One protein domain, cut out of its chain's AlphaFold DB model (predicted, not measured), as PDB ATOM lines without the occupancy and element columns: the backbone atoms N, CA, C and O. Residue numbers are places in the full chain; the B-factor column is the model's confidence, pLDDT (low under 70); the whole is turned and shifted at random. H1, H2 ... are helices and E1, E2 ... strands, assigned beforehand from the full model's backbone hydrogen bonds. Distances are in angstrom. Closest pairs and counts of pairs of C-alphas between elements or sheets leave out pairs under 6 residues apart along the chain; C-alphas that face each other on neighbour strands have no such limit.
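What this domain is: This is residues 134 to 200 of the 200 residues of an uncharacterized protein of Lodderomyces elongisporus (strain ATCC 11503 / CBS 2605 / JCM 1781 / NBRC 1676 / NRRL YB-4239) (UniProt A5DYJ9). A small three-stranded sheet makes the middle, with five short helices spread round it: H1 covers part of one face, H2, H3 and H5 graze the sheet, and H4 is away from it. The 67 printed residues run E1 H1 H2 E2 E3 H3 H4 H5, and the antiparallel sheet has the order E1, E3, E2. The class is mixed, helices and strands; the whole is compact, with a radius of gyration of the C-alphas of 11.4 A and spans of 27 by 27 by 17 A.

How they stand to each other: E1, residues 137 to 141, is an edge strand antiparallel to E3, residues 170 to 174, with N 138 and O 173 2.8 A apart. E2, residues 159 to 161, is the other edge strand and forms a hairpin with E3; N 161 and O 172 are 3.0 A apart. H1, residues 145 to 151, is on the sheet at a height of 10.6 A, slantwise to the strands. H2, residues 153 to 156, touches H1 only at the corner, the closest C-alphas being those of Arg 149 and Ser 156, 5.0 A apart. E1, H1, H2 and E2 form a split strand-helix-strand unit, two strands running the same way with E3 between them, and its crossover is right-handed. H3, residues 179 to 183, and H5, residues 194 to 197, only graze the sheet, as does H2. H4, residues 186 to 191, is not on the sheet and is apart from H3 and H5. In H1, H3 and H4 every O i to N i+4 pair is within hydrogen-bond range; H2 and H5 are too short for one.

Where its parts are: E1 begins at C-alpha 137, (89.495, 73.212, 73.708), and is 13.6 A long; H1 is 10.1 A, E3 13.0 A and H4 8.9 A. H5 ends at C-alpha 197, (102.892, 82.863, 67.246).

The domain as a whole: The C-alphas of Asn 134 and Gln 195, the two farthest apart, are 31.4 A apart. The printed part has no cut, no link is long, and residues 198 to 200 have pLDDT under 70.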
ATOM      1  N   ASN A 134      84.155  67.759  81.666       91.00
ATOM      2  CA  ASN A 134      85.309  67.404  80.853       91.00
ATOM      3  C   ASN A 134      85.059  67.832  79.405       91.00
ATOM      4  O   ASN A 134      84.146  67.323  78.762       91.00
ATOM      5  N   PHE A 135      85.889  68.733  78.889       91.50
ATOM      6  CA  PHE A 135      85.900  69.120  77.481       91.50
ATOM      7  C   PHE A 135      87.328  69.439  77.039       91.50
ATOM      8  O   PHE A 135      88.197  69.736  77.864       91.50
ATOM      9  N   ILE A 136      87.567  69.403  75.728       92.44
ATOM     10  CA  ILE A 136      88.864  69.752  75.146       92.44
ATOM     11  C   ILE A 136      88.691  70.960  74.231       92.44
ATOM     12  O   ILE A 136      87.924  70.940  73.263       92.44
ATOM     13  N   ALA A 137      89.421  72.027  74.542       92.88
ATOM     14  CA  ALA A 137      89.495  73.212  73.708       92.88
ATOM     15  C   ALA A 137      90.832  73.928  73.904       92.88
ATOM     16  O   ALA A 137      91.362  74.001  75.011       92.88
ATOM     17  N   SER A 138      91.381  74.456  72.816       92.44
ATOM     18  CA  SER A 138      92.680  75.118  72.807       92.44
ATOM     19  C   SER A 138      92.792  76.115  71.656       92.44
ATOM     20  O   SER A 138      92.103  76.001  70.639       92.44
ATOM     21  N   ILE A 139      93.690  77.081  71.828       92.50
ATOM     22  CA  ILE A 139      94.160  77.977  70.775       92.50
ATOM     23  C   ILE A 139      95.639  77.674  70.592       92.50
ATOM     24  O   ILE A 139      96.403  77.733  71.554       92.50
ATOM     25  N   VAL A 140      96.040  77.330  69.373       92.00
ATOM     26  CA  VAL A 140      97.410  76.893  69.083       92.00
ATOM     27  C   VAL A 140      97.962  77.678  67.901       92.00
ATOM     28  O   VAL A 140      97.220  78.051  66.991       92.00
ATOM     29  N   SER A 141      99.266  77.960  67.911       92.50
ATOM     30  CA  SER A 141      99.936  78.543  66.749       92.50
ATOM     31  C   SER A 141     100.026  77.506  65.629       92.50
ATOM     32  O   SER A 141     100.316  76.332  65.862       92.50
ATOM     33  N   LYS A 142      99.809  77.927  64.382       90.62
ATOM     34  CA  LYS A 142      99.902  77.024  63.223       90.62
ATOM     35  C   LYS A 142     101.301  76.419  63.070       90.62
ATOM     36  O   LYS A 142     101.417  75.290  62.607       90.62
ATOM     37  N   LEU A 143     102.331  77.145  63.511       89.44
ATOM     38  CA  LEU A 143     103.725  76.700  63.496       89.44
ATOM     39  C   LEU A 143     103.984  75.560  64.497       89.44
ATOM     40  O   LEU A 143     104.599  74.567  64.129       89.44
ATOM     41  N   GLY A 144     103.462  75.660  65.726       86.25
ATOM     42  CA  GLY A 144     103.658  74.663  66.790       86.25
ATOM     43  C   GLY A 144     102.557  73.600  66.893       86.25
ATOM     44  O   GLY A 144     102.555  72.788  67.818       86.25
ATOM     45  N   MET A 145     101.594  73.593  65.968       88.75
ATOM     46  CA  MET A 145     100.387  72.765  66.052       88.75
ATOM     47  C   MET A 145     100.680  71.257  66.104       88.75
ATOM     48  O   MET A 145     100.000  70.512  66.809       88.75
ATOM     49  N   ASN A 146     101.684  70.788  65.361       89.12
ATOM     50  CA  ASN A 146     102.034  69.368  65.338       89.12
ATOM     51  C   ASN A 146     102.673  68.917  66.653       89.12
ATOM     52  O   ASN A 146     102.329  67.851  67.161       89.12
ATOM     53  N   ASP A 147     103.539  69.742  67.233       88.44
ATOM     54  CA  ASP A 147     104.182  69.427  68.506       88.44
ATOM     55  C   ASP A 147     103.182  69.494  69.657       88.44
ATOM     56  O   ASP A 147     103.175  68.608  70.510       88.44
ATOM     57  N   ALA A 148     102.245  70.446  69.625       90.31
ATOM     58  CA  ALA A 148     101.149  70.507  70.588       90.31
ATOM     59  C   ALA A 148     100.308  69.215  70.601       90.31
ATOM     60  O   ALA A 148      99.973  68.725  71.679       90.31
ATOM     61  N   ARG A 149     100.019  68.625  69.428       91.75
ATOM     62  CA  ARG A 149      99.316  67.330  69.326       91.75
ATOM     63  C   ARG A 149     100.141  66.156  69.851       91.75
ATOM     64  O   ARG A 149      99.573  65.247  70.446       91.75
ATOM     65  N   LYS A 150     101.458  66.155  69.619       89.94
ATOM     66  CA  LYS A 150     102.359  65.104  70.124       89.94
ATOM     67  C   LYS A 150     102.479  65.157  71.648       89.94
ATOM     68  O   LYS A 150     102.439  64.117  72.293       89.94
ATOM     69  N   LEU A 151     102.610  66.361  72.210       88.31
ATOM     70  CA  LEU A 151     102.737  66.580  73.653       88.31
ATOM     71  C   LEU A 151     101.414  66.344  74.392       88.31
ATOM     72  O   LEU A 151     101.415  65.833  75.506       88.31
ATOM     73  N   ASN A 152     100.287  66.681  73.761       91.50
ATOM     74  CA  ASN A 152      98.958  66.529  74.337       91.50
ATOM     75  C   ASN A 152      98.085  65.669  73.424       91.50
ATOM     76  O   ASN A 152      97.396  66.184  72.542       91.50
ATOM     77  N   TYR A 153      98.061  64.358  73.682       91.69
ATOM     78  CA  TYR A 153      97.274  63.394  72.906       91.69
ATOM     79  C   TYR A 153      95.806  63.825  72.726       91.69
ATOM     80  O   TYR A 153      95.258  63.709  71.632       91.69
ATOM     81  N   PHE A 154      95.186  64.408  73.753       92.94
ATOM     82  CA  PHE A 154      93.802  64.893  73.705       92.94
ATOM     83  C   PHE A 154      93.554  65.932  72.593       92.94
ATOM     84  O   PHE A 154      92.489  65.935  71.979       92.94
ATOM     85  N   LEU A 155      94.545  66.767  72.260       92.50
ATOM     86  CA  LEU A 155      94.431  67.749  71.172       92.50
ATOM     87  C   LEU A 155      94.415  67.097  69.786       92.50
ATOM     88  O   LEU A 155      93.901  67.685  68.836       92.50
ATOM     89  N   SER A 156      94.956  65.883  69.651       91.81
ATOM     90  CA  SER A 156      94.926  65.143  68.383       91.81
ATOM     91  C   SER A 156      93.521  64.664  68.001       91.81
ATOM     92  O   SER A 156      93.258  64.449  66.822       91.81
ATOM     93  N   LEU A 157      92.616  64.563  68.979       91.94
ATOM     94  CA  LEU A 157      91.218  64.170  68.784       91.94
ATOM     95  C   LEU A 157      90.329  65.346  68.344       91.94
ATOM     96  O   LEU A 157      89.210  65.139  67.882       91.94
ATOM     97  N   CYS A 158      90.812  66.580  68.501       92.44
ATOM     98  CA  CYS A 158      90.036  67.788  68.246       92.44
ATOM     99  C   CYS A 158      90.019  68.175  66.766       92.44
ATOM    100  O   CYS A 158      90.993  67.980  66.032       92.44
ATOM    101  N   LYS A 159      88.937  68.838  66.343       91.00
ATOM    102  CA  LYS A 159      88.859  69.436  65.011       91.00
ATOM    103  C   LYS A 159      89.554  70.794  65.012       91.00
ATOM    104  O   LYS A 159      89.353  71.605  65.912       91.00
ATOM    105  N   THR A 160      90.346  71.051  63.975       92.88
ATOM    106  CA  THR A 160      90.927  72.374  63.734       92.88
ATOM    107  C   THR A 160      89.980  73.252  62.942       92.88
ATOM    108  O   THR A 160      89.525  72.855  61.867       92.88
ATOM    109  N   THR A 161      89.734  74.458  63.433       90.56
ATOM    110  CA  THR A 161      88.886  75.445  62.759       90.56
ATOM    111  C   THR A 161      89.542  76.814  62.778       90.56
ATOM    112  O   THR A 161      89.919  77.326  63.835       90.56
ATOM    113  N   ASP A 162      89.642  77.415  61.598       89.06
ATOM    114  CA  ASP A 162      90.017  78.813  61.441       89.06
ATOM    115  C   ASP A 162      88.789  79.706  61.645       89.06
ATOM    116  O   ASP A 162      87.676  79.362  61.246       89.06
ATOM    117  N   SER A 163      88.993  80.869  62.257       87.00
ATOM    118  CA  SER A 163      87.941  81.860  62.484       87.00
ATOM    119  C   SER A 163      88.523  83.267  62.351       87.00
ATOM    120  O   SER A 163      89.658  83.493  62.778       87.00
ATOM    121  N   PRO A 164      87.759  84.233  61.809       86.25
ATOM    122  CA  PRO A 164      88.183  85.630  61.733       86.25
ATOM    123  C   PRO A 164      88.350  86.286  63.114       86.25
ATOM    124  O   PRO A 164      88.915  87.375  63.207       86.25
ATOM    125  N   ASN A 165      87.882  85.640  64.191       86.31
ATOM    126  CA  ASN A 165      88.063  86.117  65.563       86.31
ATOM    127  C   ASN A 165      89.515  86.003  66.053       86.31
ATOM    128  O   ASN A 165      89.878  86.690  67.010       86.31
ATOM    129  N   LEU A 166      90.346  85.182  65.402       88.94
ATOM    130  CA  LEU A 166      91.766  85.033  65.716       88.94
ATOM    131  C   LEU A 166      92.659  85.580  64.598       88.94
ATOM    132  O   LEU A 166      92.289  85.544  63.422       88.94
ATOM    133  N   PRO A 167      93.879  86.034  64.935       89.62
ATOM    134  CA  PRO A 167      94.906  86.282  63.934       89.62
ATOM    135  C   PRO A 167      95.195  85.014  63.123       89.62
ATOM    136  O   PRO A 167      95.209  83.910  63.665       89.62
ATOM    137  N   GLN A 168      95.524  85.175  61.839       89.12
ATOM    138  CA  GLN A 168      95.714  84.058  60.899       89.12
ATOM    139  C   GLN A 168      96.789  83.038  61.312       89.12
ATOM    140  O   GLN A 168      96.785  81.916  60.808       89.12
ATOM    141  N   SER A 169      97.708  83.415  62.204       90.75
ATOM    142  CA  SER A 169      98.768  82.548  62.731       90.75
ATOM    143  C   SER A 169      98.296  81.564  63.803       90.75
ATOM    144  O   SER A 169      99.055  80.663  64.157       90.75
ATOM    145  N   PHE A 170      97.073  81.716  64.312       92.81
ATOM    146  CA  PHE A 170      96.477  80.848  65.323       92.81
ATOM    147  C   PHE A 170      95.283  80.082  64.758       92.81
ATOM    148  O   PHE A 170      94.658  80.501  63.786       92.81
ATOM    149  N   VAL A 171      94.983  78.945  65.375       92.44
ATOM    150  CA  VAL A 171      93.850  78.084  65.031       92.44
ATOM    151  C   VAL A 171      93.193  77.574  66.312       92.44
ATOM    152  O   VAL A 171      93.876  77.330  67.311       92.44
ATOM    153  N   TYR A 172      91.870  77.405  66.291       93.88
ATOM    154  CA  TYR A 172      91.165  76.709  67.363       93.88
ATOM    155  C   TYR A 172      91.294  75.200  67.171       93.88
ATOM    156  O   TYR A 172      91.103  74.703  66.061       93.88
ATOM    157  N   MET A 173      91.565  74.469  68.250       93.50
ATOM    158  CA  MET A 173      91.401  73.016  68.293       93.50
ATOM    159  C   MET A 173      90.442  72.692  69.430       93.50
ATOM    160  O   MET A 173      90.799  72.839  70.601       93.50
ATOM    161  N   SER A 174      89.222  72.297  69.085       93.38
ATOM    162  CA  SER A 174      88.178  71.972  70.053       93.38
ATOM    163  C   SER A 174      87.363  70.758  69.619       93.38
ATOM    164  O   SER A 174      87.332  70.391  68.442       93.38
ATOM    165  N   GLU A 175      86.717  70.116  70.589       92.88
ATOM    166  CA  GLU A 175      85.782  69.016  70.337       92.88
ATOM    167  C   GLU A 175      84.498  69.513  69.651       92.88
ATOM    168  O   GLU A 175      84.038  68.929  68.672       92.88
ATOM    169  N   ALA A 176      83.966  70.647  70.119       90.38
ATOM    170  CA  ALA A 176      82.806  71.323  69.549       90.38
ATOM    171  C   ALA A 176      83.138  72.774  69.174       90.38
ATOM    172  O   ALA A 176      83.978  73.425  69.805       90.38
ATOM    173  N   ASN A 177      82.447  73.310  68.165       87.69
ATOM    174  CA  ASN A 177      82.646  74.698  67.730       87.69
ATOM    175  C   ASN A 177      82.093  75.721  68.736       87.69
ATOM    176  O   ASN A 177      82.573  76.846  68.798       87.69
ATOM    177  N   GLU A 178      81.132  75.319  69.571       87.44
ATOM    178  CA  GLU A 178      80.465  76.188  70.554       87.44
ATOM    179  C   GLU A 178      81.412  76.763  71.622       87.44
ATOM    180  O   GLU A 178      81.102  77.765  72.269       87.44
ATOM    181  N   PHE A 179      82.575  76.140  71.829       86.75
ATOM    182  CA  PHE A 179      83.554  76.588  72.820       86.75
ATOM    183  C   PHE A 179      84.376  77.801  72.362       86.75
ATOM    184  O   PHE A 179      84.926  78.517  73.198       86.75
ATOM    185  N   GLN A 180      84.457  78.061  71.056       85.56
ATOM    186  CA  GLN A 180      85.397  79.029  70.475       85.56
ATOM    187  C   GLN A 180      85.108  80.463  70.927       85.56
ATOM    188  O   GLN A 180      86.007  81.166  71.404       85.56
ATOM    189  N   ASP A 181      83.837  80.857  70.859       82.25
ATOM    190  CA  ASP A 181      83.379  82.190  71.254       82.25
ATOM    191  C   ASP A 181      83.428  82.391  72.775       82.25
ATOM    192  O   ASP A 181      83.660  83.500  73.249       82.25
ATOM    193  N   LYS A 182      83.270  81.314  73.558       85.62
ATOM    194  CA  LYS A 182      83.318  81.371  75.030       85.62
ATOM    195  C   LYS A 182      84.741  81.506  75.573       85.62
ATOM    196  O   LYS A 182      84.939  82.135  76.608       85.62
ATOM    197  N   ILE A 183      85.724  80.913  74.897       85.62
ATOM    198  CA  ILE A 183      87.133  80.933  75.327       85.62
ATOM    199  C   ILE A 183      87.815  82.247  74.945       85.62
ATOM    200  O   ILE A 183      88.744  82.700  75.616       85.62
ATOM    201  N   THR A 184      87.357  82.887  73.872       87.38
ATOM    202  CA  THR A 184      88.060  84.030  73.289       87.38
ATOM    203  C   THR A 184      87.545  85.339  73.857       87.38
ATOM    204  O   THR A 184      86.595  85.933  73.359       87.38
ATOM    205  N   THR A 185      88.206  85.821  74.905       90.38
ATOM    206  CA  THR A 185      87.975  87.175  75.426       90.38
ATOM    207  C   THR A 185      88.688  88.223  74.564       90.38
ATOM    208  O   THR A 185      89.734  87.949  73.972       90.38
ATOM    209  N   THR A 186      88.161  89.451  74.520       89.88
ATOM    210  CA  THR A 186      88.766  90.580  73.791       89.88
ATOM    211  C   THR A 186      90.229  90.812  74.180       89.88
ATOM    212  O   THR A 186      91.065  91.002  73.298       89.88
ATOM    213  N   ASP A 187      90.542  90.725  75.474       90.25
ATOM    214  CA  ASP A 187      91.896  90.915  76.003       90.25
ATOM    215  C   ASP A 187      92.847  89.807  75.535       90.25
ATOM    216  O   ASP A 187      93.980  90.074  75.133       90.25
ATOM    217  N   LEU A 188      92.366  88.558  75.510       89.38
ATOM    218  CA  LEU A 188      93.139  87.421  75.012       89.38
ATOM    219  C   LEU A 188      93.456  87.599  73.526       89.38
ATOM    220  O   LEU A 188      94.592  87.406  73.108       89.38
ATOM    221  N   ARG A 189      92.473  88.038  72.735       87.94
ATOM    222  CA  ARG A 189      92.668  88.310  71.309       87.94
ATOM    223  C   ARG A 189      93.730  89.383  71.064       87.94
ATOM    224  O   ARG A 189      94.505  89.251  70.126       87.94
ATOM    225  N   GLN A 190      93.780  90.428  71.893       90.00
ATOM    226  CA  GLN A 190      94.806  91.471  71.788       90.00
ATOM    227  C   GLN A 190      96.203  90.967  72.179       90.00
ATOM    228  O   GLN A 190      97.193  91.415  71.606       90.00
ATOM    229  N   ALA A 191      96.291  90.023  73.120       89.31
ATOM    230  CA  ALA A 191      97.558  89.420  73.527       89.31
ATOM    231  C   ALA A 191      98.164  88.498  72.449       89.31
ATOM    232  O   ALA A 191      99.386  88.345  72.383       89.31
ATOM    233  N   LEU A 192      97.330  87.909  71.587       89.94
ATOM    234  CA  LEU A 192      97.759  87.049  70.482       89.94
ATOM    235  C   LEU A 192      98.321  87.887  69.324       89.94
ATOM    236  O   LEU A 192      97.613  88.319  68.418       89.94
ATOM    237  N   THR A 193      99.633  88.100  69.338       89.31
ATOM    238  CA  THR A 193     100.375  88.820  68.292       89.31
ATOM    239  C   THR A 193     101.167  87.861  67.402       89.31
ATOM    240  O   THR A 193     101.438  86.720  67.781       89.31
ATOM    241  N   LEU A 194     101.618  88.316  66.229       82.81
ATOM    242  CA  LEU A 194     102.489  87.514  65.352       82.81
ATOM    243  C   LEU A 194     103.769  87.042  66.065       82.81
ATOM    244  O   LEU A 194     104.207  85.915  65.865       82.81
ATOM    245  N   GLN A 195     104.321  87.876  66.950       83.62
ATOM    246  CA  GLN A 195     105.507  87.560  67.755       83.62
ATOM    247  C   GLN A 195     105.241  86.424  68.750       83.62
ATOM    248  O   GLN A 195     106.104  85.583  68.979       83.62
ATOM    249  N   SER A 196     104.030  86.369  69.312       81.19
ATOM    250  CA  SER A 196     103.620  85.255  70.175       81.19
ATOM    251  C   SER A 196     103.403  83.951  69.398       81.19
ATOM    252  O   SER A 196     103.531  82.874  69.968       81.19
ATOM    253  N   ALA A 197     103.113  84.031  68.094       78.81
ATOM    254  CA  ALA A 197     102.892  82.863  67.246       78.81
ATOM    255  C   ALA A 197     104.190  82.232  66.722       78.81
ATOM    256  O   ALA A 197     104.206  81.034  66.445       78.81
ATOM    257  N   SER A 198     105.253  83.029  66.559       66.38
ATOM    258  CA  SER A 198     106.537  82.599  65.986       66.38
ATOM    259  C   SER A 198     107.426  81.806  66.942       66.38
ATOM    260  O   SER A 198     108.507  81.387  66.540       66.38
ATOM    261  N   TYR A 199     107.012  81.622  68.197       57.09
ATOM    262  CA  TYR A 199     107.753  80.809  69.155       57.09
ATOM    263  C   TYR A 199     107.396  79.328  68.959       57.09
ATOM    264  O   TYR A 199     106.330  78.876  69.386       57.09
ATOM    265  N   ALA A 200     108.290  78.611  68.277       42.69
ATOM    266  CA  ALA A 200     108.366  77.155  68.207       42.69
ATOM    267  C   ALA A 200     109.771  76.699  68.621       42.69
ATOM    268  O   ALA A 200     110.759  77.279  68.104       42.69
TER     269      ALA A 200